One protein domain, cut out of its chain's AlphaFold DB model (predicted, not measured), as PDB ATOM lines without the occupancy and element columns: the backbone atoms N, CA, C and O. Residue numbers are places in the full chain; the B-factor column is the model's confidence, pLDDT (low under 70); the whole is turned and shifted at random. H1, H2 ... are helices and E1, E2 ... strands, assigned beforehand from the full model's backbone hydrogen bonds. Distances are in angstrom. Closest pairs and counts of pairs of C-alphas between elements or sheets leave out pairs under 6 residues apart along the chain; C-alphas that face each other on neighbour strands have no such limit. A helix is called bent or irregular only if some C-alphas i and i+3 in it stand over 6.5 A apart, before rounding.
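What this domain is: This is residues 23 to 169 of the 242 residues of an uncharacterized protein of Candida tropicalis (strain ATCC MYA-3404 / T1) (UniProt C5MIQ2). Two four-stranded sheets stand face to face as a sandwich, E1, E8, E3 and E6 in one and E2, E7, E4 and E5 in the other, with the chain wound over both as a jelly roll. The short helix H1 sits by one end of the second sheet, while H2 lies away from the sandwich among long loops, where residues 90 to 118 and 143 to 158 hold no named element. The 147 printed residues have eight named strands and two named helices, in the order E1, E2, E3, E4, H1, H2, E5, E6, E7, E8; both sheets are antiparallel throughout, in the orders E1, E8, E3, E6 and E2, E7, E4, E5. The class is mostly strand, though under half of the residues are in named elements. The whole is compact, with a radius of gyration of the C-alphas of 15.3 A and spans of 46 by 38 by 28 A.

How they stand to each other: In one sheet the inner strand E8, residues 159 to 168, is the antiparallel neighbour of the edge strand E1, residues 23 to 29, at 160 degrees between directions, with N 26 and O 162 2.9 A apart. On the other side of E8 is E3, residues 47 to 53, antiparallel at 162 degrees; N 49 and O 163 are 2.8 A apart. E6, residues 127 to 132, is the other edge strand, antiparallel to E3 at 164 degrees, with N 50 and O 129 2.8 A apart. This sheet is twisted, its C-alphas lying up to 4.1 A off its best plane. The second sheet, twisted with C-alphas up to 4.7 A off its plane, begins at the edge strand E2, residues 34 to 39, antiparallel to E7, residues 137 to 142, at 160 degrees; N 37 and O 139 are 2.8 A apart. E7 is antiparallel to E4, residues 60 to 66, at 166 degrees, with N 142 and O 63 2.7 A apart. E4 is antiparallel to the edge strand E5, residues 119 to 123, at 164 degrees, with N 62 and O 121 2.8 A apart. The facing parts of the two sheets are 10.4 A apart centre to centre, and their strands stand at 9 degrees to each other. The jelly roll, one long hairpin wound over both sheets, has the nested pairs E1 with E8, E2 with E7, E3 with E6 and E4 with E5. H1, residues 67 to 72, is on the second sheet at a height of 8.4 A but over none of its strands; its closest C-alphas to E7 are Tyr 67 and Val 138, 5.6 A. H2, residues 84 to 89, is on neither sheet and is apart from H1. Neither helix has an O i to N i+4 pair within hydrogen-bond range, 0 of 2 in each; of the O i to N i+3 pairs, 2 of 3 are within range in H1 and 1 of 3 in H2.

Where its parts are: E8 is the longest strand, 26.7 A from first to last C-alpha, ending with C-alpha 168 at (94.193, 109.078, 114.524). E1 begins at C-alpha 23, (96.991, 107.213, 123.487), and is 19.8 A long, as is E4; E3 is 19.2 A. E6 is 16.5 A, E2 15.9 A, E7 15.7 A and E5 12.3 A. H1 is 10.1 A long and neither bent nor irregular, but only just: C-alphas 68 and 71 are 6.3 A apart. H2, 10.5 A long, begins at (123.954, 101.332, 127.083) and is only just irregular, with C-alphas 86 and 89 6.7 A apart.

The domain as a whole: The C-alphas farthest apart are those of Glu 98 and Leu 169, 48.9 A, and the printed part has no cut. The long links are H1 to H2, H2 to E5 and E7 to E8; residues 93 to 94 of the second pair with residues 146 to 147 of the third, parallel. Mean pLDDT of the printed part is 75.1; 48 residues are under 70, among them residues 75 to 105 and 146 to 156.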
ATOM      1  N   ASN A  23      96.114 106.632 122.475       60.69
ATOM      2  CA  ASN A  23      96.991 107.213 123.487       60.69
ATOM      3  C   ASN A  23      98.065 106.178 123.825       60.69
ATOM      4  O   ASN A  23      97.804 105.198 124.527       60.69
ATOM      5  N   ARG A  24      99.271 106.373 123.290       67.88
ATOM      6  CA  ARG A  24     100.423 105.492 123.528       67.88
ATOM      7  C   ARG A  24     101.340 106.163 124.539       67.88
ATOM      8  O   ARG A  24     101.702 107.316 124.332       67.88
ATOM      9  N   ARG A  25     101.716 105.451 125.606       77.88
ATOM     10  CA  ARG A  25     102.602 105.959 126.663       77.88
ATOM     11  C   ARG A  25     103.871 105.125 126.750       77.88
ATOM     12  O   ARG A  25     103.806 103.898 126.784       77.88
ATOM     13  N   LEU A  26     105.011 105.795 126.840       81.31
ATOM     14  CA  LEU A  26     106.300 105.199 127.174       81.31
ATOM     15  C   LEU A  26     106.980 106.029 128.266       81.31
ATOM     16  O   LEU A  26     106.647 107.196 128.469       81.31
ATOM     17  N   THR A  27     107.909 105.421 128.997       83.19
ATOM     18  CA  THR A  27     108.659 106.112 130.054       83.19
ATOM     19  C   THR A  27     110.128 106.139 129.675       83.19
ATOM     20  O   THR A  27     110.706 105.089 129.399       83.19
ATOM     21  N   LEU A  28     110.716 107.334 129.656       82.19
ATOM     22  CA  LEU A  28     112.152 107.534 129.501       82.19
ATOM     23  C   LEU A  28     112.744 107.890 130.859       82.19
ATOM     24  O   LEU A  28     112.138 108.614 131.643       82.19
ATOM     25  N   THR A  29     113.929 107.367 131.133       79.38
ATOM     26  CA  THR A  29     114.687 107.642 132.361       79.38
ATOM     27  C   THR A  29     116.084 108.116 131.982       79.38
ATOM     28  O   THR A  29     116.432 108.124 130.802       79.38
ATOM     29  N   TYR A  30     116.926 108.419 132.966       71.75
ATOM     30  CA  TYR A  30     118.353 108.685 132.753       71.75
ATOM     31  C   TYR A  30     119.112 107.570 131.995       71.75
ATOM     32  O   TYR A  30     120.175 107.816 131.434       71.75
ATOM     33  N   ASN A  31     118.581 106.341 131.955       67.88
ATOM     34  CA  ASN A  31     119.139 105.226 131.178       67.88
ATOM     35  C   ASN A  31     118.673 105.214 129.709       67.88
ATOM     36  O   ASN A  31     119.062 104.341 128.933       67.88
ATOM     37  N   SER A  32     117.793 106.129 129.314       70.62
ATOM     38  CA  SER A  32     117.184 106.174 127.989       70.62
ATOM     39  C   SER A  32     117.740 107.355 127.200       70.62
ATOM     40  O   SER A  32     117.338 108.490 127.418       70.62
ATOM     41  N   ASN A  33     118.628 107.089 126.241       71.94
ATOM     42  CA  ASN A  33     119.206 108.150 125.405       71.94
ATOM     43  C   ASN A  33     118.225 108.652 124.342       71.94
ATOM     44  O   ASN A  33     118.242 109.819 123.967       71.94
ATOM     45  N   ALA A  34     117.401 107.749 123.807       75.56
ATOM     46  CA  ALA A  34     116.488 108.053 122.720       75.56
ATOM     47  C   ALA A  34     115.282 107.111 122.722       75.56
ATOM     48  O   ALA A  34     115.411 105.932 123.057       75.56
ATOM     49  N   ALA A  35     114.142 107.600 122.246       80.69
ATOM     50  CA  ALA A  35     113.043 106.766 121.781       80.69
ATOM     51  C   ALA A  35     112.461 107.339 120.496       80.69
ATOM     52  O   ALA A  35     112.207 108.536 120.402       80.69
ATOM     53  N   CYS A  36     112.230 106.472 119.515       82.25
ATOM     54  CA  CYS A  36     111.594 106.851 118.264       82.25
ATOM     55  C   CYS A  36     110.190 106.260 118.202       82.25
ATOM     56  O   CYS A  36     109.982 105.074 118.460       82.25
ATOM     57  N   ILE A  37     109.230 107.101 117.853       83.81
ATOM     58  CA  ILE A  37     107.819 106.766 117.777       83.81
ATOM     59  C   ILE A  37     107.384 106.934 116.327       83.81
ATOM     60  O   ILE A  37     107.450 108.027 115.766       83.81
ATOM     61  N   ALA A  38     106.930 105.840 115.722       82.88
ATOM     62  CA  ALA A  38     106.263 105.894 114.430       82.88
ATOM     63  C   ALA A  38     104.832 106.411 114.626       82.88
ATOM     64  O   ALA A  38     104.051 105.792 115.359       82.88
ATOM     65  N   ILE A  39     104.513 107.537 113.991       84.12
ATOM     66  CA  ILE A  39     103.183 108.146 113.951       84.12
ATOM     67  C   ILE A  39     102.663 107.992 112.528       84.12
ATOM     68  O   ILE A  39     103.165 108.619 111.594       84.12
ATOM     69  N   ASN A  40     101.671 107.122 112.367       78.25
ATOM     70  CA  ASN A  40     101.186 106.744 111.040       78.25
ATOM     71  C   ASN A  40     100.203 107.768 110.476       78.25
ATOM     72  O   ASN A  40     100.076 107.883 109.258       78.25
ATOM     73  N   GLN A  41      99.495 108.487 111.349       77.50
ATOM     74  CA  GLN A  41      98.499 109.480 110.969       77.50
ATOM     75  C   GLN A  41      98.455 110.629 111.967       77.50
ATOM     76  O   GLN A  41      98.590 110.426 113.170       77.50
ATOM     77  N   THR A  42      98.232 111.837 111.458       80.94
ATOM     78  CA  THR A  42      98.139 113.052 112.265       80.94
ATOM     79  C   THR A  42      96.798 113.742 112.049       80.94
ATOM     80  O   THR A  42      96.255 113.787 110.947       80.94
ATOM     81  N   LEU A  43      96.261 114.288 113.131       82.00
ATOM     82  CA  LEU A  43      95.206 115.289 113.162       82.00
ATOM     83  C   LEU A  43      95.851 116.654 113.459       82.00
ATOM     84  O   LEU A  43      96.942 116.693 114.029       82.00
ATOM     85  N   PRO A  44      95.170 117.784 113.193       82.19
ATOM     86  CA  PRO A  44      95.680 119.118 113.539       82.19
ATOM     87  C   PRO A  44      96.017 119.314 115.028       82.19
ATOM     88  O   PRO A  44      96.710 120.257 115.387       82.19
ATOM     89  N   ILE A  45      95.501 118.432 115.888       85.81
ATOM     90  CA  ILE A  45      95.683 118.436 117.345       85.81
ATOM     91  C   ILE A  45      96.575 117.287 117.847       85.81
ATOM     92  O   ILE A  45      96.632 117.048 119.055       85.81
ATOM     93  N   THR A  46      97.202 116.517 116.949       86.12
ATOM     94  CA  THR A  46      98.122 115.447 117.350       86.12
ATOM     95  C   THR A  46      99.371 116.063 117.956       86.12
ATOM     96  O   THR A  46     100.016 116.926 117.355       86.12
ATOM     97  N   LYS A  47      99.726 115.603 119.152       91.50
ATOM     98  CA  LYS A  47     100.883 116.107 119.884       91.50
ATOM     99  C   LYS A  47     101.603 114.991 120.619       91.50
ATOM    100  O   LYS A  47     101.001 114.000 121.026       91.50
ATOM    101  N   ILE A  48     102.904 115.176 120.776       91.38
ATOM    102  CA  ILE A  48     103.735 114.415 121.698       91.38
ATOM    103  C   ILE A  48     103.849 115.264 122.961       91.38
ATOM    104  O   ILE A  48     104.301 116.407 122.901       91.38
ATOM    105  N   THR A  49     103.430 114.714 124.091       92.44
ATOM    106  CA  THR A  49     103.589 115.334 125.403       92.44
ATOM    107  C   THR A  49     104.669 114.599 126.183       92.44
ATOM    108  O   THR A  49     104.735 113.371 126.162       92.44
ATOM    109  N   LEU A  50     105.556 115.352 126.828       92.44
ATOM    110  CA  LEU A  50     106.595 114.837 127.711       92.44
ATOM    111  C   LEU A  50     106.396 115.467 129.079       92.44
ATOM    112  O   LEU A  50     106.560 116.674 129.241       92.44
ATOM    113  N   ASP A  51     106.026 114.645 130.045       92.69
ATOM    114  CA  ASP A  51     105.780 115.065 131.418       92.69
ATOM    115  C   ASP A  51     106.999 114.704 132.270       92.69
ATOM    116  O   ASP A  51     107.265 113.515 132.469       92.69
ATOM    117  N   PHE A  52     107.807 115.699 132.642       91.19
ATOM    118  CA  PHE A  52     109.063 115.529 133.381       91.19
ATOM    119  C   PHE A  52     108.844 115.607 134.890       91.19
ATOM    120  O   PHE A  52     108.191 116.529 135.374       91.19
ATOM    121  N   HIS A  53     109.478 114.680 135.607       90.25
ATOM    122  CA  HIS A  53     109.415 114.543 137.061       90.25
ATOM    123  C   HIS A  53     110.818 114.401 137.652       90.25
ATOM    124  O   HIS A  53     111.711 113.844 137.003       90.25
ATOM    125  N   ASP A  54     110.979 114.838 138.902       86.38
ATOM    126  CA  ASP A  54     112.207 114.712 139.694       86.38
ATOM    127  C   ASP A  54     113.444 115.374 139.046       86.38
ATOM    128  O   ASP A  54     114.575 114.912 139.229       86.38
ATOM    129  N   VAL A  55     113.255 116.481 138.314       83.19
ATOM    130  CA  VAL A  55     114.330 117.226 137.629       83.19
ATOM    131  C   VAL A  55     115.283 117.905 138.619       83.19
ATOM    132  O   VAL A  55     116.465 118.036 138.332       83.19
ATOM    133  N   ASN A  56     114.814 118.323 139.802       77.50
ATOM    134  CA  ASN A  56     115.657 118.811 140.911       77.50
ATOM    135  C   ASN A  56     116.691 119.912 140.546       77.50
ATOM    136  O   ASN A  56     117.806 119.914 141.070       77.50
ATOM    137  N   ASN A  57     116.326 120.877 139.688       70.88
ATOM    138  CA  ASN A  57     117.214 121.930 139.151       70.88
ATOM    139  C   ASN A  57     118.391 121.419 138.292       70.88
ATOM    140  O   ASN A  57     119.343 122.161 138.035       70.88
ATOM    141  N   GLU A  58     118.349 120.168 137.842       76.88
ATOM    142  CA  GLU A  58     119.292 119.617 136.871       76.88
ATOM    143  C   GLU A  58     118.941 120.113 135.459       76.88
ATOM    144  O   GLU A  58     117.788 120.426 135.163       76.88
ATOM    145  N   GLN A  59     119.930 120.211 134.566       80.44
ATOM    146  CA  GLN A  59     119.728 120.712 133.202       80.44
ATOM    147  C   GLN A  59     119.612 119.562 132.209       80.44
ATOM    148  O   GLN A  59     120.615 119.024 131.755       80.44
ATOM    149  N   ILE A  60     118.396 119.160 131.861       81.62
ATOM    150  CA  ILE A  60     118.169 118.033 130.954       81.62
ATOM    151  C   ILE A  60     118.021 118.569 129.523       81.62
ATOM    152  O   ILE A  60     117.019 119.223 129.225       81.62
ATOM    153  N   PRO A  61     118.982 118.319 128.616       83.38
ATOM    154  CA  PRO A  61     118.809 118.655 127.212       83.38
ATOM    155  C   PRO A  61     117.738 117.748 126.596       83.38
ATOM    156  O   PRO A  61     117.752 116.532 126.780       83.38
ATOM    157  N   LEU A  62     116.812 118.342 125.851       86.88
ATOM    158  CA  LEU A  62     115.759 117.651 125.119       86.88
ATOM    159  C   LEU A  62     115.806 118.073 123.657       86.88
ATOM    160  O   LEU A  62     115.727 119.257 123.328       86.88
ATOM    161  N   LEU A  63     115.848 117.075 122.785       87.62
ATOM    162  CA  LEU A  63     115.700 117.233 121.351       87.62
ATOM    163  C   LEU A  63     114.553 116.360 120.855       87.62
ATOM    164  O   LEU A  63     114.510 115.169 121.135       87.62
ATOM    165  N   ILE A  64     113.632 116.936 120.093       90.19
ATOM    166  CA  ILE A  64     112.597 116.188 119.375       90.19
ATOM    167  C   ILE A  64     112.766 116.511 117.900       90.19
ATOM    168  O   ILE A  64     112.799 117.681 117.525       90.19
ATOM    169  N   SER A  65     112.904 115.494 117.057       88.81
ATOM    170  CA  SER A  65     113.044 115.686 115.614       88.81
ATOM    171  C   SER A  65     112.461 114.522 114.834       88.81
ATOM    172  O   SER A  65     112.410 113.390 115.320       88.81
ATOM    173  N   GLU A  66     112.082 114.762 113.584       87.62
ATOM    174  CA  GLU A  66     111.848 113.660 112.659       87.62
ATOM    175  C   GLU A  66     113.167 112.903 112.423       87.62
ATOM    176  O   GLU A  66     114.243 113.500 112.314       87.62
ATOM    177  N   TYR A  67     113.115 111.574 112.347       82.25
ATOM    178  CA  TYR A  67     114.299 110.727 112.201       82.25
ATOM    179  C   TYR A  67     115.144 111.129 110.983       82.25
ATOM    180  O   TYR A  67     116.373 111.171 111.067       82.25
ATOM    181  N   ILE A  68     114.489 111.497 109.877       81.69
ATOM    182  CA  ILE A  68     115.148 111.921 108.637       81.69
ATOM    183  C   ILE A  68     115.947 113.223 108.793       81.69
ATOM    184  O   ILE A  68     116.970 113.410 108.132       81.69
ATOM    185  N   ASP A  69     115.532 114.103 109.705       82.44
ATOM    186  CA  ASP A  69     116.185 115.387 109.945       82.44
ATOM    187  C   ASP A  69     117.479 115.253 110.740       82.44
ATOM    188  O   ASP A  69     118.384 116.076 110.606       82.44
ATOM    189  N   THR A  70     117.622 114.167 111.495       75.38
ATOM    190  CA  THR A  70     118.810 113.881 112.303       75.38
ATOM    191  C   THR A  70     120.102 113.877 111.474       75.38
ATOM    192  O   THR A  70     121.145 114.343 111.931       75.38
ATOM    193  N   PHE A  71     120.041 113.426 110.214       77.69
ATOM    194  CA  PHE A  71     121.195 113.391 109.303       77.69
ATOM    195  C   PHE A  71     121.701 114.780 108.887       77.69
ATOM    196  O   PHE A  71     122.835 114.904 108.409       77.69
ATOM    197  N   LYS A  72     120.890 115.830 109.061       80.62
ATOM    198  CA  LYS A  72     121.245 117.215 108.717       80.62
ATOM    199  C   LYS A  72     122.228 117.827 109.717       80.62
ATOM    200  O   LYS A  72     122.916 118.791 109.379       80.62
ATOM    201  N   PHE A  73     122.359 117.239 110.903       78.19
ATOM    202  CA  PHE A  73     123.260 117.696 111.956       78.19
ATOM    203  C   PHE A  73     124.624 116.987 111.888       78.19
ATOM    204  O   PHE A  73     124.759 115.860 111.395       78.19
ATOM    205  N   ARG A  74     125.686 117.681 112.313       73.94
ATOM    206  CA  ARG A  74     127.064 117.151 112.364       73.94
ATOM    207  C   ARG A  74     127.430 116.576 113.722       73.94
ATOM    208  O   ARG A  74     128.298 115.714 113.789       73.94
ATOM    209  N   ASN A  75     126.799 117.072 114.774       68.62
ATOM    210  CA  ASN A  75     127.250 116.924 116.148       68.62
ATOM    211  C   ASN A  75     126.116 116.446 117.062       68.62
ATOM    212  O   ASN A  75     125.975 116.983 118.150       68.62
ATOM    213  N   VAL A  76     125.312 115.455 116.655       68.19
ATOM    214  CA  VAL A  76     124.378 114.833 117.606       68.19
ATOM    215  C   VAL A  76     125.170 113.826 118.452       68.19
ATOM    216  O   VAL A  76     125.507 112.750 117.950       68.19
ATOM    217  N   PRO A  77     125.555 114.174 119.696       62.38
ATOM    218  CA  PRO A  77     126.324 113.284 120.561       62.38
ATOM    219  C   PRO A  77     125.456 112.074 120.893       62.38
ATOM    220  O   PRO A  77     124.245 112.224 120.916       62.38
ATOM    221  N   ASN A  78     126.037 110.905 121.169       61.81
ATOM    222  CA  ASN A  78     125.344 109.716 121.698       61.81
ATOM    223  C   ASN A  78     124.087 109.227 120.926       61.81
ATOM    224  O   ASN A  78     123.268 108.497 121.486       61.81
ATOM    225  N   LEU A  79     123.955 109.555 119.629       57.34
ATOM    226  CA  LEU A  79     122.845 109.151 118.744       57.34
ATOM    227  C   LEU A  79     122.886 107.662 118.319       57.34
ATOM    228  O   LEU A  79     122.527 107.300 117.198       57.34
ATOM    229  N   MET A  80     123.360 106.768 119.182       51.50
ATOM    230  CA  MET A  80     123.270 105.333 118.930       51.50
ATOM    231  C   MET A  80     121.988 104.784 119.553       51.50
ATOM    232  O   MET A  80     121.851 104.731 120.770       51.50
ATOM    233  N   ILE A  81     121.077 104.301 118.703       48.72
ATOM    234  CA  ILE A  81     119.877 103.516 119.061       48.72
ATOM    235  C   ILE A  81     120.300 102.077 119.461       48.72
ATOM    236  O   ILE A  81     119.703 101.082 119.067       48.72
ATOM    237  N   LEU A  82     121.420 101.944 120.175       39.53
ATOM    238  CA  LEU A  82     122.054 100.687 120.575       39.53
ATOM    239  C   LEU A  82     122.239 100.688 122.102       39.53
ATOM    240  O   LEU A  82     122.343 101.756 122.705       39.53
ATOM    241  N   PRO A  83     122.251  99.510 122.750       40.38
ATOM    242  CA  PRO A  83     122.196  99.400 124.205       40.38
ATOM    243  C   PRO A  83     123.362 100.109 124.919       40.38
ATOM    244  O   PRO A  83     124.480 100.184 124.405       40.38
ATOM    245  N   ILE A  84     123.088 100.565 126.151       47.09
ATOM    246  CA  ILE A  84     123.954 101.332 127.083       47.09
ATOM    247  C   ILE A  84     125.402 100.818 127.172       47.09
ATOM    248  O   ILE A  84     126.332 101.594 127.388       47.09
ATOM    249  N   THR A  85     125.631  99.525 126.948       42.19
ATOM    250  CA  THR A  85     126.956  98.893 127.004       42.19
ATOM    251  C   THR A  85     127.933  99.369 125.921       42.19
ATOM    252  O   THR A  85     129.140  99.309 126.142       42.19
ATOM    253  N   LEU A  86     127.459  99.898 124.786       42.00
ATOM    254  CA  LEU A  86     128.309 100.432 123.703       42.00
ATOM    255  C   LEU A  86     128.550 101.948 123.793       42.00
ATOM    256  O   LEU A  86     129.445 102.476 123.131       42.00
ATOM    257  N   ILE A  87     127.804 102.645 124.654       47.72
ATOM    258  CA  ILE A  87     127.848 104.108 124.820       47.72
ATOM    259  C   ILE A  87     129.118 104.557 125.567       47.72
ATOM    260  O   ILE A  87     129.526 105.712 125.502       47.72
ATOM    261  N   SER A  88     129.839 103.631 126.210       48.03
ATOM    262  CA  SER A  88     131.045 103.936 126.986       48.03
ATOM    263  C   SER A  88     132.224 104.506 126.196       48.03
ATOM    264  O   SER A  88     133.177 104.950 126.829       48.03
ATOM    265  N   LYS A  89     132.191 104.447 124.860       47.97
ATOM    266  CA  LYS A  89     133.263 104.915 123.966       47.97
ATOM    267  C   LYS A  89     132.901 106.183 123.180       47.97
ATOM    268  O   LYS A  89     133.712 106.619 122.369       47.97
ATOM    269  N   GLN A  90     131.706 106.745 123.371       54.41
ATOM    270  CA  GLN A  90     131.242 107.916 122.621       54.41
ATOM    271  C   GLN A  90     131.422 109.224 123.397       54.41
ATOM    272  O   GLN A  90     131.520 109.241 124.622       54.41
ATOM    273  N   SER A  91     131.510 110.321 122.647       55.28
ATOM    274  CA  SER A  91     131.648 111.678 123.167       55.28
ATOM    275  C   SER A  91     130.360 112.130 123.861       55.28
ATOM    276  O   SER A  91     129.318 112.254 123.215       55.28
ATOM    277  N   PHE A  92     130.451 112.413 125.158       62.84
ATOM    278  CA  PHE A  92     129.393 113.050 125.945       62.84
ATOM    279  C   PHE A  92     129.363 114.558 125.700       62.84
ATOM    280  O   PHE A  92     130.383 115.156 125.348       62.84
ATOM    281  N   ILE A  93     128.207 115.186 125.930       65.19
ATOM    282  CA  ILE A  93     128.171 116.644 126.083       65.19
ATOM    283  C   ILE A  93     128.946 116.969 127.359       65.19
ATOM    284  O   ILE A  93     128.624 116.445 128.429       65.19
ATOM    285  N   LYS A  94     129.977 117.807 127.234       61.31
ATOM    286  CA  LYS A  94     130.676 118.363 128.390       61.31
ATOM    287  C   LYS A  94     129.858 119.529 128.920       61.31
ATOM    288  O   LYS A  94     129.655 120.506 128.204       61.31
ATOM    289  N   ALA A  95     129.383 119.413 130.152       63.09
ATOM    290  CA  ALA A  95     128.845 120.559 130.862       63.09
ATOM    291  C   ALA A  95     129.999 121.479 131.284       63.09
ATOM    292  O   ALA A  95     131.126 121.028 131.498       63.09
ATOM    293  N   ASN A  96     129.735 122.776 131.408       61.19
ATOM    294  CA  ASN A  96     130.712 123.696 131.974       61.19
ATOM    295  C   ASN A  96     130.884 123.376 133.472       61.19
ATOM    296  O   ASN A  96     129.936 123.516 134.241       61.19
ATOM    297  N   GLY A  97     132.085 122.954 133.879       56.50
ATOM    298  CA  GLY A  97     132.375 122.536 135.256       56.50
ATOM    299  C   GLY A  97     132.212 123.638 136.313       56.50
ATOM    300  O   GLY A  97     131.934 123.333 137.468       56.50
ATOM    301  N   GLU A  98     132.318 124.916 135.932       60.47
ATOM    302  CA  GLU A  98     132.176 126.051 136.860       60.47
ATOM    303  C   GLU A  98     130.717 126.493 137.020       60.47
ATOM    304  O   GLU A  98     130.261 126.770 138.128       60.47
ATOM    305  N   THR A  99     129.968 126.550 135.916       65.56
ATOM    306  CA  THR A  99     128.573 127.032 135.918       65.56
ATOM    307  C   THR A  99     127.546 125.912 136.035       65.56
ATOM    308  O   THR A  99     126.369 126.191 136.245       65.56
ATOM    309  N   LYS A 100     127.973 124.650 135.887       62.75
ATOM    310  CA  LYS A 100     127.108 123.469 135.727       62.75
ATOM    311  C   LYS A 100     126.072 123.631 134.609       62.75
ATOM    312  O   LYS A 100     125.035 122.975 134.622       62.75
ATOM    313  N   ASN A 101     126.360 124.483 133.625       63.81
ATOM    314  CA  ASN A 101     125.489 124.663 132.476       63.81
ATOM    315  C   ASN A 101     125.783 123.602 131.409       63.81
ATOM    316  O   ASN A 101     126.934 123.403 131.011       63.81
ATOM    317  N   VAL A 102     124.733 122.941 130.937       66.75
ATOM    318  CA  VAL A 102     124.750 122.003 129.816       66.75
ATOM    319  C   VAL A 102     124.355 122.780 128.565       66.75
ATOM    320  O   VAL A 102     123.179 123.044 128.322       66.75
ATOM    321  N   GLU A 103     125.346 123.173 127.766       63.66
ATOM    322  CA  GLU A 103     125.100 123.819 126.476       63.66
ATOM    323  C   GLU A 103     124.965 122.745 125.391       63.66
ATOM    324  O   GLU A 103     125.927 122.064 125.029       63.66
ATOM    325  N   PHE A 104     123.739 122.555 124.904       66.69
ATOM    326  CA  PHE A 104     123.432 121.620 123.829       66.69
ATOM    327  C   PHE A 104     123.040 122.385 122.564       66.69
ATOM    328  O   PHE A 104     121.861 122.660 122.325       66.69
ATOM    329  N   ASP A 105     124.047 122.735 121.762       67.25
ATOM    330  CA  ASP A 105     123.851 123.416 120.482       67.25
ATOM    331  C   ASP A 105     124.034 122.464 119.289       67.25
ATOM    332  O   ASP A 105     125.019 121.722 119.174       67.25
ATOM    333  N   LEU A 106     123.061 122.480 118.380       72.38
ATOM    334  CA  LEU A 106     123.008 121.619 117.203       72.38
ATOM    335  C   LEU A 106     123.658 122.321 116.009       72.38
ATOM    336  O   LEU A 106     123.118 123.260 115.432       72.38
ATOM    337  N   GLN A 107     124.794 121.800 115.560       75.44
ATOM    338  CA  GLN A 107     125.514 122.286 114.390       75.44
ATOM    339  C   GLN A 107     125.004 121.615 113.117       75.44
ATOM    340  O   GLN A 107     125.171 120.409 112.886       75.44
ATOM    341  N   LEU A 108     124.435 122.430 112.235       78.50
ATOM    342  CA  LEU A 108     124.010 122.010 110.906       78.50
ATOM    343  C   LEU A 108     125.205 121.677 110.004       78.50
ATOM    344  O   LEU A 108     126.284 122.276 110.056       78.50
ATOM    345  N   ARG A 109     124.998 120.728 109.094       80.00
ATOM    346  CA  ARG A 109     125.874 120.553 107.933       80.00
ATOM    347  C   ARG A 109     125.710 121.770 107.015       80.00
ATOM    348  O   ARG A 109     124.590 122.191 106.772       80.00
ATOM    349  N   LYS A 110     126.821 122.275 106.450       69.38
ATOM    350  CA  LYS A 110     126.901 123.499 105.605       69.38
ATOM    351  C   LYS A 110     125.840 123.639 104.490       69.38
ATOM    352  O   LYS A 110     125.690 124.729 103.959       69.38
ATOM    353  N   SER A 111     125.153 122.563 104.116       75.62
ATOM    354  CA  SER A 111     124.193 122.508 103.006       75.62
ATOM    355  C   SER A 111     122.727 122.432 103.448       75.62
ATOM    356  O   SER A 111     121.857 122.310 102.594       75.62
ATOM    357  N   PHE A 112     122.444 122.449 104.752       79.00
ATOM    358  CA  PHE A 112     121.095 122.261 105.282       79.00
ATOM    359  C   PHE A 112     120.653 123.454 106.121       79.00
ATOM    360  O   PHE A 112     121.440 124.037 106.864       79.00
ATOM    361  N   THR A 113     119.371 123.784 106.009       83.38
ATOM    362  CA  THR A 113     118.679 124.713 106.900       83.38
ATOM    363  C   THR A 113     118.166 123.979 108.136       83.38
ATOM    364  O   THR A 113     118.012 122.753 108.123       83.38
ATOM    365  N   PHE A 114     117.909 124.733 109.208       80.06
ATOM    366  CA  PHE A 114     117.325 124.173 110.423       80.06
ATOM    367  C   PHE A 114     115.901 123.672 110.120       80.06
ATOM    368  O   PHE A 114     115.090 124.461 109.633       80.06
ATOM    369  N   PRO A 115     115.587 122.385 110.339       80.88
ATOM    370  CA  PRO A 115     114.258 121.852 110.051       80.88
ATOM    371  C   PRO A 115     113.214 122.397 111.030       80.88
ATOM    372  O   PRO A 115     113.453 122.432 112.232       80.88
ATOM    373  N   GLU A 116     112.036 122.763 110.527       81.50
ATOM    374  CA  GLU A 116     110.916 123.263 111.351       81.50
ATOM    375  C   GLU A 116     110.364 122.208 112.324       81.50
ATOM    376  O   GLU A 116     109.750 122.527 113.336       81.50
ATOM    377  N   THR A 117     110.602 120.937 112.018       81.38
ATOM    378  CA  THR A 117     110.272 119.757 112.825       81.38
ATOM    379  C   THR A 117     111.202 119.575 114.024       81.38
ATOM    380  O   THR A 117     110.945 118.706 114.856       81.38
ATOM    381  N   VAL A 118     112.288 120.341 114.136       85.56
ATOM    382  CA  VAL A 118     113.264 120.174 115.214       85.56
ATOM    383  C   VAL A 118     112.920 121.089 116.384       85.56
ATOM    384  O   VAL A 118     112.836 122.306 116.250       85.56
ATOM    385  N   TYR A 119     112.785 120.489 117.559       88.12
ATOM    386  CA  TYR A 119     112.573 121.165 118.829       88.12
ATOM    387  C   TYR A 119     113.767 120.916 119.744       88.12
ATOM    388  O   TYR A 119     114.093 119.765 120.015       88.12
ATOM    389  N   ASN A 120     114.402 121.984 120.225       86.69
ATOM    390  CA  ASN A 120     115.509 121.922 121.178       86.69
ATOM    391  C   ASN A 120     115.163 122.766 122.410       86.69
ATOM    392  O   ASN A 120     114.789 123.933 122.271       86.69
ATOM    393  N   LYS A 121     115.274 122.184 123.605       86.81
ATOM    394  CA  LYS A 121     115.040 122.880 124.874       86.81
ATOM    395  C   LYS A 121     115.847 122.241 126.002       86.81
ATOM    396  O   LYS A 121     115.946 121.022 126.077       86.81
ATOM    397  N   THR A 122     116.338 123.059 126.929       86.25
ATOM    398  CA  THR A 122     116.889 122.583 128.206       86.25
ATOM    399  C   THR A 122     115.807 122.644 129.279       86.25
ATOM    400  O   THR A 122     115.211 123.697 129.514       86.25
ATOM    401  N   ILE A 123     115.525 121.509 129.911       87.44
ATOM    402  CA  ILE A 123     114.548 121.379 130.993       87.44
ATOM    403  C   ILE A 123     115.268 121.569 132.322       87.44
ATOM    404  O   ILE A 123     116.299 120.947 132.551       87.44
ATOM    405  N   THR A 124     114.730 122.441 133.171       86.06
ATOM    406  CA  THR A 124     115.318 122.785 134.477       86.06
ATOM    407  C   THR A 124     114.383 122.522 135.651       86.06
ATOM    408  O   THR A 124     114.829 122.512 136.791       86.06
ATOM    409  N   ASN A 125     113.096 122.301 135.379       88.31
ATOM    410  CA  ASN A 125     112.056 122.066 136.371       88.31
ATOM    411  C   ASN A 125     111.096 120.990 135.868       88.31
ATOM    412  O   ASN A 125     110.954 120.802 134.656       88.31
ATOM    413  N   ASP A 126     110.399 120.358 136.808       90.06
ATOM    414  CA  ASP A 126     109.275 119.475 136.518       90.06
ATOM    415  C   ASP A 126     108.209 120.227 135.715       90.06
ATOM    416  O   ASP A 126     107.938 121.414 135.944       90.06
ATOM    417  N   GLY A 127     107.609 119.538 134.750       91.19
ATOM    418  CA  GLY A 127     106.587 120.140 133.914       91.19
ATOM    419  C   GLY A 127     106.366 119.451 132.579       91.19
ATOM    420  O   GLY A 127     107.075 118.530 132.173       91.19
ATOM    421  N   LEU A 128     105.353 119.964 131.886       92.38
ATOM    422  CA  LEU A 128     104.897 119.446 130.609       92.38
ATOM    423  C   LEU A 128     105.592 120.165 129.449       92.38
ATOM    424  O   LEU A 128     105.575 121.395 129.347       92.38
ATOM    425  N   VAL A 129     106.156 119.384 128.537       93.06
ATOM    426  CA  VAL A 129     106.606 119.844 127.225       93.06
ATOM    427  C   VAL A 129     105.651 119.297 126.179       93.06
ATOM    428  O   VAL A 129     105.446 118.088 126.092       93.06
ATOM    429  N   GLU A 130     105.085 120.183 125.367       93.31
ATOM    430  CA  GLU A 130     104.208 119.806 124.263       93.31
ATOM    431  C   GLU A 130     104.903 120.060 122.925       93.31
ATOM    432  O   GLU A 130     105.464 121.133 122.692       93.31
ATOM    433  N   TYR A 131     104.844 119.072 122.038       92.31
ATOM    434  CA  TYR A 131     105.361 119.147 120.678       92.31
ATOM    435  C   TYR A 131     104.260 118.768 119.686       92.31
ATOM    436  O   TYR A 131     103.742 117.650 119.708       92.31
ATOM    437  N   ASN A 132     103.900 119.702 118.807       91.50
ATOM    438  CA  ASN A 132     102.853 119.489 117.810       91.50
ATOM    439  C   ASN A 132     103.384 118.669 116.633       91.50
ATOM    440  O   ASN A 132     104.389 119.025 116.019       91.50
ATOM    441  N   VAL A 133     102.668 117.603 116.279       89.00
ATOM    442  CA  VAL A 133     103.037 116.711 115.177       89.00
ATOM    443  C   VAL A 133     102.192 117.058 113.962       89.00
ATOM    444  O   VAL A 133     101.018 116.700 113.873       89.00
ATOM    445  N   THR A 134     102.787 117.766 113.006       85.69
ATOM    446  CA  THR A 134     102.052 118.274 111.838       85.69
ATOM    447  C   THR A 134     101.920 117.247 110.715       85.69
ATOM    448  O   THR A 134     100.969 117.317 109.937       85.69
ATOM    449  N   LYS A 135     102.836 116.274 110.620       87.75
ATOM    450  CA  LYS A 135     102.875 115.277 109.536       87.75
ATOM    451  C   LYS A 135     103.134 113.859 110.059       87.75
ATOM    452  O   LYS A 135     103.837 113.717 111.059       87.75
ATOM    453  N   PRO A 136     102.624 112.806 109.399       85.88
ATOM    454  CA  PRO A 136     103.028 111.434 109.690       85.88
ATOM    455  C   PRO A 136     104.533 111.245 109.492       85.88
ATOM    456  O   PRO A 136     105.117 111.853 108.598       85.88
ATOM    457  N   GLY A 137     105.148 110.389 110.302       86.00
ATOM    458  CA  GLY A 137     106.590 110.168 110.267       86.00
ATOM    459  C   GLY A 137     107.101 109.408 111.483       86.00
ATOM    460  O   GLY A 137     106.341 109.015 112.371       86.00
ATOM    461  N   VAL A 138     108.414 109.192 111.528       84.88
ATOM    462  CA  VAL A 138     109.088 108.637 112.707       84.88
ATOM    463  C   VAL A 138     109.729 109.785 113.467       84.88
ATOM    464  O   VAL A 138     110.686 110.380 112.980       84.88
ATOM    465  N   TYR A 139     109.216 110.083 114.656       87.94
ATOM    466  CA  TYR A 139     109.711 111.160 115.509       87.94
ATOM    467  C   TYR A 139     110.572 110.581 116.618       87.94
ATOM    468  O   TYR A 139     110.131 109.700 117.355       87.94
ATOM    469  N   CYS A 140     111.800 111.065 116.731       86.19
ATOM    470  CA  CYS A 140     112.741 110.654 117.755       86.19
ATOM    471  C   CYS A 140     112.835 111.724 118.837       86.19
ATOM    472  O   CYS A 140     113.074 112.898 118.566       86.19
ATOM    473  N   ILE A 141     112.645 111.277 120.068       88.56
ATOM    474  CA  ILE A 141     112.832 112.033 121.295       88.56
ATOM    475  C   ILE A 141     114.196 111.642 121.819       88.56
ATOM    476  O   ILE A 141     114.468 110.463 122.050       88.56
ATOM    477  N   TYR A 142     115.048 112.633 121.978       83.88
ATOM    478  CA  TYR A 142     116.446 112.475 122.282       83.88
ATOM    479  C   TYR A 142     116.785 113.228 123.566       83.88
ATOM    480  O   TYR A 142     116.542 114.428 123.686       83.88
ATOM    481  N   LEU A 143     117.331 112.489 124.528       83.12
ATOM    482  CA  LEU A 143     117.758 112.962 125.841       83.12
ATOM    483  C   LEU A 143     119.252 112.651 125.962       83.12
ATOM    484  O   LEU A 143     119.624 111.579 126.452       83.12
ATOM    485  N   PRO A 144     120.130 113.520 125.428       75.56
ATOM    486  CA  PRO A 144     121.541 113.210 125.395       75.56
ATOM    487  C   PRO A 144     122.126 113.078 126.793       75.56
ATOM    488  O   PRO A 144     121.945 113.927 127.663       75.56
ATOM    489  N   LEU A 145     122.942 112.045 126.948       72.38
ATOM    490  CA  LEU A 145     123.801 111.876 128.106       72.38
ATOM    491  C   LEU A 145     124.893 112.960 128.140       72.38
ATOM    492  O   LEU A 145     125.613 113.160 127.154       72.38
ATOM    493  N   TYR A 146     125.059 113.602 129.296       68.06
ATOM    494  CA  TYR A 146     126.052 114.654 129.549       68.06
ATOM    495  C   TYR A 146     126.805 114.415 130.868       68.06
ATOM    496  O   TYR A 146     126.286 113.754 131.765       68.06
ATOM    497  N   SER A 147     128.039 114.906 130.986       62.28
ATOM    498  CA  SER A 147     128.897 114.719 132.170       62.28
ATOM    499  C   SER A 147     129.456 116.060 132.655       62.28
ATOM    500  O   SER A 147     129.785 116.921 131.835       62.28
ATOM    501  N   TYR A 148     129.554 116.221 133.980       61.53
ATOM    502  CA  TYR A 148     130.140 117.398 134.635       61.53
ATOM    503  C   TYR A 148     131.653 117.276 134.876       61.53
ATOM    504  O   TYR A 148     132.353 118.275 134.773       61.53
ATOM    505  N   ASP A 149     132.163 116.063 135.127       56.25
ATOM    506  CA  ASP A 149     133.518 115.858 135.671       56.25
ATOM    507  C   ASP A 149     134.365 114.851 134.864       56.25
ATOM    508  O   ASP A 149     135.232 114.181 135.422       56.25
ATOM    509  N   ASP A 150     134.071 114.637 133.572       54.62
ATOM    510  CA  ASP A 150     134.627 113.555 132.720       54.62
ATOM    511  C   ASP A 150     134.400 112.115 133.268       54.62
ATOM    512  O   ASP A 150     134.642 111.116 132.586       54.62
ATOM    513  N   VAL A 151     133.838 111.995 134.474       52.84
ATOM    514  CA  VAL A 151     133.232 110.806 135.069       52.84
ATOM    515  C   VAL A 151     131.765 110.771 134.638       52.84
ATOM    516  O   VAL A 151     131.093 111.800 134.612       52.84
ATOM    517  N   LYS A 152     131.243 109.598 134.266       52.19
ATOM    518  CA  LYS A 152     129.850 109.407 133.809       52.19
ATOM    519  C   LYS A 152     128.818 109.571 134.935       52.19
ATOM    520  O   LYS A 152     128.059 108.654 135.236       52.19
ATOM    521  N   THR A 153     128.802 110.710 135.602       50.44
ATOM    522  CA  THR A 153     127.776 111.094 136.563       50.44
ATOM    523  C   THR A 153     126.691 111.846 135.806       50.44
ATOM    524  O   THR A 153     126.704 113.068 135.689       50.44
ATOM    525  N   HIS A 154     125.776 111.072 135.222       55.88
ATOM    526  CA  HIS A 154     124.498 111.586 134.741       55.88
ATOM    527  C   HIS A 154     123.603 111.906 135.940       55.88
ATOM    528  O   HIS A 154     123.761 111.288 136.995       55.88
ATOM    529  N   PRO A 155     122.645 112.822 135.795       56.50
ATOM    530  CA  PRO A 155     121.603 112.977 136.790       56.50
ATOM    531  C   PRO A 155     120.749 111.707 136.841       56.50
ATOM    532  O   PRO A 155     120.219 111.265 135.826       56.50
ATOM    533  N   LEU A 156     120.685 111.059 138.006       63.41
ATOM    534  CA  LEU A 156     120.215 109.670 138.132       63.41
ATOM    535  C   LEU A 156     118.722 109.530 138.460       63.41
ATOM    536  O   LEU A 156     118.264 108.409 138.681       63.41
ATOM    537  N   ARG A 157     117.973 110.629 138.595       70.62
ATOM    538  CA  ARG A 157     116.643 110.574 139.231       70.62
ATOM    539  C   ARG A 157     115.481 110.994 138.351       70.62
ATOM    540  O   ARG A 157     114.384 110.504 138.590       70.62
ATOM    541  N   TYR A 158     115.712 111.808 137.327       81.94
ATOM    542  CA  TYR A 158     114.610 112.252 136.490       81.94
ATOM    543  C   TYR A 158     114.022 111.105 135.656       81.94
ATOM    544  O   TYR A 158     114.713 110.178 135.202       81.94
ATOM    545  N   TYR A 159     112.726 111.212 135.394       84.62
ATOM    546  CA  TYR A 159     112.039 110.425 134.383       84.62
ATOM    547  C   TYR A 159     111.024 111.297 133.652       84.62
ATOM    548  O   TYR A 159     110.585 112.333 134.148       84.62
ATOM    549  N   THR A 160     110.658 110.879 132.445       87.81
ATOM    550  CA  THR A 160     109.590 111.523 131.692       87.81
ATOM    551  C   THR A 160     108.622 110.509 131.116       87.81
ATOM    552  O   THR A 160     109.012 109.464 130.581       87.81
ATOM    553  N   HIS A 161     107.335 110.817 131.233       88.56
ATOM    554  CA  HIS A 161     106.293 110.098 130.528       88.56
ATOM    555  C   HIS A 161     106.045 110.759 129.191       88.56
ATOM    556  O   HIS A 161     105.543 111.876 129.112       88.56
ATOM    557  N   VAL A 162     106.366 110.021 128.140       86.75
ATOM    558  CA  VAL A 162     106.066 110.431 126.783       86.75
ATOM    559  C   VAL A 162     104.720 109.844 126.401       86.75
ATOM    560  O   VAL A 162     104.546 108.621 126.427       86.75
ATOM    561  N   THR A 163     103.789 110.705 126.012       86.62
ATOM    562  CA  THR A 163     102.471 110.313 125.521       86.62
ATOM    563  C   THR A 163     102.259 110.871 124.121       86.62
ATOM    564  O   THR A 163     102.506 112.044 123.860       86.62
ATOM    565  N   VAL A 164     101.807 110.025 123.198       83.81
ATOM    566  CA  VAL A 164     101.254 110.494 121.922       83.81
ATOM    567  C   VAL A 164      99.766 110.677 122.128       83.81
ATOM    568  O   VAL A 164      99.068 109.707 122.422       83.81
ATOM    569  N   GLU A 165      99.296 111.906 121.985       83.44
ATOM    570  CA  GLU A 165      97.896 112.259 122.152       83.44
ATOM    571  C   GLU A 165      97.248 112.558 120.811       83.44
ATOM    572  O   GLU A 165      97.835 113.188 119.927       83.44
ATOM    573  N   ASN A 166      95.978 112.171 120.705       75.56
ATOM    574  CA  ASN A 166      95.142 112.460 119.547       75.56
ATOM    575  C   ASN A 166      95.747 111.975 118.224       75.56
ATOM    576  O   ASN A 166      95.530 112.593 117.183       75.56
ATOM    577  N   GLU A 167      96.494 110.872 118.250       70.69
ATOM    578  CA  GLU A 167      96.824 110.155 117.028       70.69
ATOM    579  C   GLU A 167      95.537 109.537 116.481       70.69
ATOM    580  O   GLU A 167      94.809 108.838 117.201       70.69
ATOM    581  N   ALA A 168      95.247 109.802 115.209       63.00
ATOM    582  CA  ALA A 168      94.193 109.078 114.524       63.00
ATOM    583  C   ALA A 168      94.590 107.598 114.480       63.00
ATOM    584  O   ALA A 168      95.658 107.254 113.968       63.00
ATOM    585  N   LEU A 169      93.747 106.711 115.018       60.72
ATOM    586  CA  LEU A 169      93.888 105.294 114.699       60.72
ATOM    587  C   LEU A 169      93.802 105.179 113.186       60.72
ATOM    588  O   LEU A 169      92.860 105.704 112.600       60.72
TER     589      LEU A 169